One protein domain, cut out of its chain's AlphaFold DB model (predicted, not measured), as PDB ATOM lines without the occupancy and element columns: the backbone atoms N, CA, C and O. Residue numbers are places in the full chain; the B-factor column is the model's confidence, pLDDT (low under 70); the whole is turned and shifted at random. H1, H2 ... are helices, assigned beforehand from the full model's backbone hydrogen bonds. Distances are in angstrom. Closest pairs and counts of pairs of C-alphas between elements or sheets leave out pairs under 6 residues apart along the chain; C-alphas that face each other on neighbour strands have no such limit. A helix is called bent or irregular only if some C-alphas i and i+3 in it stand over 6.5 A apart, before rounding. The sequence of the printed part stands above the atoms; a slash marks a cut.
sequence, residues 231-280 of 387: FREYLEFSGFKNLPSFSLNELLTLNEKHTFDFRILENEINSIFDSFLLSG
ATOM      1  N   PHE A 231      38.416  32.891 -10.673       90.56
ATOM      2  CA  PHE A 231      37.551  31.934 -11.365       90.56
ATOM      3  C   PHE A 231      36.110  32.453 -11.526       90.56
ATOM      4  O   PHE A 231      35.462  32.185 -12.528       90.56
ATOM      5  N   ARG A 232      35.627  33.281 -10.588       88.00
ATOM      6  CA  ARG A 232      34.331  33.963 -10.715       88.00
ATOM      7  C   ARG A 232      34.301  34.936 -11.897       88.00
ATOM      8  O   ARG A 232      33.370  34.866 -12.686       88.00
ATOM      9  N   GLU A 233      35.309  35.802 -12.032       89.38
ATOM     10  CA  GLU A 233      35.428  36.698 -13.198       89.38
ATOM     11  C   GLU A 233      35.515  35.896 -14.511       89.38
ATOM     12  O   GLU A 233      34.972  36.322 -15.528       89.38
ATOM     13  N   TYR A 234      36.179  34.735 -14.492       89.88
ATOM     14  CA  TYR A 234      36.270  33.839 -15.645       89.88
ATOM     15  C   TYR A 234      34.909  33.222 -16.008       89.88
ATOM     16  O   TYR A 234      34.506  33.269 -17.164       89.88
ATOM     17  N   LEU A 235      34.158  32.710 -15.026       88.44
ATOM     18  CA  LEU A 235      32.813  32.160 -15.235       88.44
ATOM     19  C   LEU A 235      31.833  33.209 -15.777       88.44
ATOM     20  O   LEU A 235      31.086  32.932 -16.715       88.44
ATOM     21  N   GLU A 236      31.850  34.422 -15.213       87.62
ATOM     22  CA  GLU A 236      31.031  35.543 -15.700       87.62
ATOM     23  C   GLU A 236      31.309  35.840 -17.176       87.62
ATOM     24  O   GLU A 236      30.389  36.131 -17.944       87.62
ATOM     25  N   PHE A 237      32.577  35.731 -17.579       85.25
ATOM     26  CA  PHE A 237      32.985  35.853 -18.968       85.25
ATOM     27  C   PHE A 237      32.477  34.692 -19.840       85.25
ATOM     28  O   PHE A 237      31.954  34.943 -20.924       85.25
ATOM     29  N   SER A 238      32.551  33.446 -19.360       82.00
ATOM     30  CA  SER A 238      32.072  32.247 -20.069       82.00
ATOM     31  C   SER A 238      30.547  32.178 -20.250       82.00
ATOM     32  O   SER A 238      30.045  31.213 -20.816       82.00
ATOM     33  N   GLY A 239      29.797  33.189 -19.801       80.81
ATOM     34  CA  GLY A 239      28.351  33.296 -20.012       80.81
ATOM     35  C   GLY A 239      27.505  32.985 -18.778       80.81
ATOM     36  O   GLY A 239      26.287  33.179 -18.824       80.81
ATOM     37  N   PHE A 240      28.121  32.598 -17.656       79.25
ATOM     38  CA  PHE A 240      27.408  32.372 -16.401       79.25
ATOM     39  C   PHE A 240      26.990  33.700 -15.771       79.25
ATOM     40  O   PHE A 240      27.752  34.370 -15.075       79.25
ATOM     41  N   LYS A 241      25.733  34.079 -15.998       70.25
ATOM     42  CA  LYS A 241      25.108  35.230 -15.340       70.25
ATOM     43  C   LYS A 241      24.448  34.781 -14.038       70.25
ATOM     44  O   LYS A 241      23.875  33.701 -13.975       70.25
ATOM     45  N   ASN A 242      24.484  35.641 -13.020       71.69
ATOM     46  CA  ASN A 242      23.875  35.403 -11.701       71.69
ATOM     47  C   ASN A 242      24.501  34.245 -10.908       71.69
ATOM     48  O   ASN A 242      23.796  33.494 -10.239       71.69
ATOM     49  N   LEU A 243      25.832  34.116 -10.946       74.44
ATOM     50  CA  LEU A 243      26.542  33.185 -10.069       74.44
ATOM     51  C   LEU A 243      26.153  33.445  -8.607       74.44
ATOM     52  O   LEU A 243      26.274  34.590  -8.151       74.44
ATOM     53  N   PRO A 244      25.758  32.414  -7.843       75.19
ATOM     54  CA  PRO A 244      25.346  32.600  -6.465       75.19
ATOM     55  C   PRO A 244      26.477  33.242  -5.663       75.19
ATOM     56  O   PRO A 244      27.663  32.928  -5.829       75.19
ATOM     57  N   SER A 245      26.102  34.199  -4.827       76.56
ATOM     58  CA  SER A 245      26.994  34.884  -3.907       76.56
ATOM     59  C   SER A 245      26.498  34.590  -2.508       76.56
ATOM     60  O   SER A 245      25.324  34.800  -2.222       76.56
ATOM     61  N   PHE A 246      27.395  34.104  -1.662       77.81
ATOM     62  CA  PHE A 246      27.089  33.781  -0.281       77.81
ATOM     63  C   PHE A 246      27.946  34.650   0.628       77.81
ATOM     64  O   PHE A 246      29.156  34.789   0.429       77.81
ATOM     65  N   SER A 247      27.325  35.213   1.653       82.38
ATOM     66  CA  SER A 247      28.028  35.719   2.819       82.38
ATOM     67  C   SER A 247      28.744  34.577   3.545       82.38
ATOM     68  O   SER A 247      28.426  33.396   3.400       82.38
ATOM     69  N   LEU A 248      29.717  34.934   4.380       79.00
ATOM     70  CA  LEU A 248      30.456  33.966   5.191       79.00
ATOM     71  C   LEU A 248      29.525  33.150   6.101       79.00
ATOM     72  O   LEU A 248      29.718  31.950   6.252       79.00
ATOM     73  N   ASN A 249      28.494  33.786   6.661       82.75
ATOM     74  CA  ASN A 249      27.510  33.101   7.496       82.75
ATOM     75  C   ASN A 249      26.664  32.126   6.674       82.75
ATOM     76  O   ASN A 249      26.487  30.992   7.101       82.75
ATOM     77  N   GLU A 250      26.217  32.529   5.481       83.56
ATOM     78  CA  GLU A 250      25.465  31.648   4.578       83.56
ATOM     79  C   GLU A 250      26.292  30.418   4.189       83.56
ATOM     80  O   GLU A 250      25.790  29.301   4.308       83.56
ATOM     81  N   LEU A 251      27.574  30.604   3.838       81.19
ATOM     82  CA  LEU A 251      28.512  29.511   3.540       81.19
ATOM     83  C   LEU A 251      28.629  28.507   4.691       81.19
ATOM     84  O   LEU A 251      28.655  27.302   4.454       81.19
ATOM     85  N   LEU A 252      28.700  28.993   5.933       82.88
ATOM     86  CA  LEU A 252      28.807  28.145   7.125       82.88
ATOM     87  C   LEU A 252      27.509  27.389   7.443       82.88
ATOM     88  O   LEU A 252      27.549  26.399   8.168       82.88
ATOM     89  N   THR A 253      26.376  27.848   6.909       82.62
ATOM     90  CA  THR A 253      25.047  27.246   7.105       82.62
ATOM     91  C   THR A 253      24.558  26.419   5.916       82.62
ATOM     92  O   THR A 253      23.439  25.905   5.958       82.62
ATOM     93  N   LEU A 254      25.367  26.283   4.855       78.00
ATOM     94  CA  LEU A 254      25.010  25.480   3.688       78.00
ATOM     95  C   LEU A 254      24.695  24.035   4.102       78.00
ATOM     96  O   LEU A 254      25.421  23.408   4.870       78.00
ATOM     97  N   ASN A 255      23.603  23.508   3.557       75.12
ATOM     98  CA  ASN A 255      23.130  22.144   3.765       75.12
ATOM     99  C   ASN A 255      22.871  21.456   2.415       75.12
ATOM    100  O   ASN A 255      22.964  22.080   1.356       75.12
ATOM    101  N   GLU A 256      22.509  20.173   2.453       69.69
ATOM    102  CA  GLU A 256      22.323  19.343   1.256       69.69
ATOM    103  C   GLU A 256      21.332  19.923   0.232       69.69
ATOM    104  O   GLU A 256      21.552  19.758  -0.966       69.69
ATOM    105  N   LYS A 257      20.298  20.676   0.642       64.62
ATOM    106  CA  LYS A 257      19.347  21.281  -0.313       64.62
ATOM    107  C   LYS A 257      20.001  22.316  -1.225       64.62
ATOM    108  O   LYS A 257      19.607  22.422  -2.378       64.62
ATOM    109  N   HIS A 258      21.025  23.022  -0.748       66.25
ATOM    110  CA  HIS A 258      21.783  23.963  -1.573       66.25
ATOM    111  C   HIS A 258      22.689  23.253  -2.584       66.25
ATOM    112  O   HIS A 258      23.087  23.861  -3.566       66.25
ATOM    113  N   THR A 259      23.020  21.975  -2.366       68.12
ATOM    114  CA  THR A 259      23.978  21.236  -3.204       68.12
ATOM    115  C   THR A 259      23.386  20.720  -4.512       68.12
ATOM    116  O   THR A 259      24.132  20.482  -5.459       68.12
ATOM    117  N   PHE A 260      22.061  20.566  -4.596       70.12
ATOM    118  CA  PHE A 260      21.417  20.000  -5.782       70.12
ATOM    119  C   PHE A 260      21.471  20.956  -6.979       70.12
ATOM    120  O   PHE A 260      21.832  20.535  -8.074       70.12
ATOM    121  N   ASP A 261      21.230  22.249  -6.750       69.94
ATOM    122  CA  ASP A 261      21.350  23.283  -7.787       69.94
ATOM    123  C   ASP A 261      22.792  23.385  -8.320       69.94
ATOM    124  O   ASP A 261      23.008  23.601  -9.512       69.94
ATOM    125  N   PHE A 262      23.797  23.145  -7.464       71.81
ATOM    126  CA  PHE A 262      25.206  23.105  -7.877       71.81
ATOM    127  C   PHE A 262      25.561  21.874  -8.704       71.81
ATOM    128  O   PHE A 262      26.353  21.994  -9.635       71.81
ATOM    129  N   ARG A 263      24.965  20.713  -8.409       76.06
ATOM    130  CA  ARG A 263      25.185  19.481  -9.187       76.06
ATOM    131  C   ARG A 263      24.720  19.615 -10.633       76.06
ATOM    132  O   ARG A 263      25.329  19.034 -11.521       76.06
ATOM    133  N   ILE A 264      23.672  20.402 -10.888       76.12
ATOM    134  CA  ILE A 264      23.184  20.657 -12.254       76.12
ATOM    135  C   ILE A 264      24.248  21.396 -13.079       76.12
ATOM    136  O   ILE A 264      24.430  21.104 -14.258       76.12
ATOM    137  N   LEU A 265      24.971  22.323 -12.448       77.19
ATOM    138  CA  LEU A 265      26.008  23.130 -13.092       77.19
ATOM    139  C   LEU A 265      27.393  22.467 -13.056       77.19
ATOM    140  O   LEU A 265      28.326  22.980 -13.665       77.19
ATOM    141  N   GLU A 266      27.544  21.348 -12.343       83.06
ATOM    142  CA  GLU A 266      28.834  20.723 -12.039       83.06
ATOM    143  C   GLU A 266      29.623  20.379 -13.301       83.06
ATOM    144  O   GLU A 266      30.788  20.748 -13.405       83.06
ATOM    145  N   ASN A 267      28.995  19.735 -14.288       81.62
ATOM    146  CA  ASN A 267      29.687  19.325 -15.512       81.62
ATOM    147  C   ASN A 267      30.217  20.525 -16.312       81.62
ATOM    148  O   ASN A 267      31.358  20.510 -16.772       81.62
ATOM    149  N   GLU A 268      29.406  21.573 -16.456       83.31
ATOM    150  CA  GLU A 268      29.783  22.776 -17.203       83.31
ATOM    151  C   GLU A 268      30.848  23.584 -16.444       83.31
ATOM    152  O   GLU A 268      31.863  23.973 -17.021       83.31
ATOM    153  N   ILE A 269      30.679  23.754 -15.126       87.06
ATOM    154  CA  ILE A 269      31.659  24.429 -14.267       87.06
ATOM    155  C   ILE A 269      32.988  23.672 -14.255       87.06
ATOM    156  O   ILE A 269      34.026  24.320 -14.339       87.06
ATOM    157  N   ASN A 270      32.981  22.338 -14.176       88.06
ATOM    158  CA  ASN A 270      34.202  21.529 -14.171       88.06
ATOM    159  C   ASN A 270      34.969  21.675 -15.487       88.06
ATOM    160  O   ASN A 270      36.171  21.923 -15.457       88.06
ATOM    161  N   SER A 271      34.277  21.632 -16.632       86.38
ATOM    162  CA  SER A 271      34.919  21.865 -17.931       86.38
ATOM    163  C   SER A 271      35.572  23.249 -18.009       86.38
ATOM    164  O   SER A 271      36.686  23.383 -18.510       86.38
ATOM    165  N   ILE A 272      34.900  24.286 -17.504       88.31
ATOM    166  CA  ILE A 272      35.439  25.654 -17.483       88.31
ATOM    167  C   ILE A 272      36.582  25.778 -16.469       88.31
ATOM    168  O   ILE A 272      37.550  26.506 -16.697       88.31
ATOM    169  N   PHE A 273      36.491  25.064 -15.349       90.50
ATOM    170  CA  PHE A 273      37.531  25.017 -14.332       90.50
ATOM    171  C   PHE A 273      38.814  24.397 -14.878       90.50
ATOM    172  O   PHE A 273      39.880  24.961 -14.651       90.50
ATOM    173  N   ASP A 274      38.726  23.331 -15.671       88.06
ATOM    174  CA  ASP A 274      39.889  22.738 -16.336       88.06
ATOM    175  C   ASP A 274      40.564  23.741 -17.291       88.06
ATOM    176  O   ASP A 274      41.781  23.939 -17.230       88.06
ATOM    177  N   SER A 275      39.788  24.478 -18.098       85.50
ATOM    178  CA  SER A 275      40.318  25.569 -18.937       85.50
ATOM    179  C   SER A 275      40.952  26.701 -18.114       85.50
ATOM    180  O   SER A 275      41.984  27.268 -18.496       85.50
ATOM    181  N   PHE A 276      40.375  27.030 -16.955       88.88
ATOM    182  CA  PHE A 276      40.943  28.007 -16.028       88.88
ATOM    183  C   PHE A 276      42.235  27.504 -15.371       88.88
ATOM    184  O   PHE A 276      43.162  28.286 -15.196       88.88
ATOM    185  N   LEU A 277      42.352  26.215 -15.044       87.19
ATOM    186  CA  LEU A 277      43.585  25.638 -14.498       87.19
ATOM    187  C   LEU A 277      44.740  25.678 -15.506       87.19
ATOM    188  O   LEU A 277      45.889  25.860 -15.103       87.19
ATOM    189  N   LEU A 278      44.444  25.552 -16.803       82.56
ATOM    190  CA  LEU A 278      45.438  25.663 -17.874       82.56
ATOM    191  C   LEU A 278      45.901  27.109 -18.108       82.56
ATOM    192  O   LEU A 278      47.085  27.347 -18.346       82.56
ATOM    193  N   SER A 279      44.980  28.073 -18.037       81.38
ATOM    194  CA  SER A 279      45.265  29.485 -18.338       81.38
ATOM    195  C   SER A 279      45.666  30.329 -17.122       81.38
ATOM    196  O   SER A 279      46.367  31.340 -17.245       81.38
ATOM    197  N   GLY A 280      45.224  29.931 -15.933       85.69
ATOM    198  CA  GLY A 280      45.306  30.715 -14.711       85.69
ATOM    199  C   GLY A 280      44.528  32.034 -14.795       85.69
ATOM    200  O   GLY A 280      43.575  32.201 -15.548       85.69
TER     201      GLY A 280
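What this domain is: This is residues 231 to 280 of the 387 residues of a protein of Kosmotoga sp (UniProt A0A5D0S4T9). Picture an open, elongated loop of chain: the long bent helix H3 makes one side as two arms set in an L, H1 crosses over the second arm, H3b, at one end, and an unnamed link, residues 238 to 247, runs back to the short helix H2 at the other end, from which a tight turn leads into the first arm, H3a. The middle of the loop, between the link and H3a, is empty; H1 on H3b is the one contact between helices, and H2 and residues 256 to 261 of H3a stand free. The printed part has 50 residues with three named helices in the order H1, H2, H3 and no named strand; it is all helix, with 36 residues in the helices. The whole is loose, with a radius of gyration of the C-alphas of 12.2 A, and spans 32 by 20 by 19 A.

Where its parts are: Begin with H3, residues 256 to 279, which by its hydrogen bonds was assigned as one helix but is bent: C-alphas 264 and 267 are 7.4 A apart. Find C-alpha 256 at (22.323, 19.343, 1.256); from there the arm H3a, residues 256 to 264, runs 13.6 A. The arm H3b, residues 267 to 279, then runs 18.8 A to C-alpha 279 at (45.265, 29.485, -18.338). Go back to C-alpha 231 at (37.551, 31.934, -11.365) for H1, residues 231 to 237, 9.7 A long. H2, residues 248 to 252, is 6.4 A long.

How they stand to each other: Look first at the bend, where the lines of H3a and H3b stand at 71 degrees, only just about perpendicular. Next find H1, which touches H3b; the closest C-alphas, those of Phe 231 and Phe 276, are 7.0 A apart. Their lines are about perpendicular, at 74 degrees, and their centres are 10.6 A apart. H1 and H3a are apart, and H2 is apart from H1, H3a and H3b. In H1, H2 and H3b every O i to N i+4 pair is within hydrogen-bond range; in H3a 2 of 5 are, beside 3 of 6 O i to N i+3 pairs.

The domain as a whole: Look from Lys 257 to Ser 279 for the two C-alphas farthest apart, 32.6 A, while the C-alphas of the first and last printed residues, Phe 231 and Gly 280, are 8.5 A apart. The printed part has no cut. The link from H1 to H2 is short, with 10 residues, and the link from H2 to H3 is tight, with 3. Residues 247 to 253, of which 248 to 252 belong to H2, stand free, as do residues 255 to 261, of which 256 to 261 belong to H3. The mean pLDDT of the printed part is 80.6; look for values under 70 at residues 256 to 259 and residue 261.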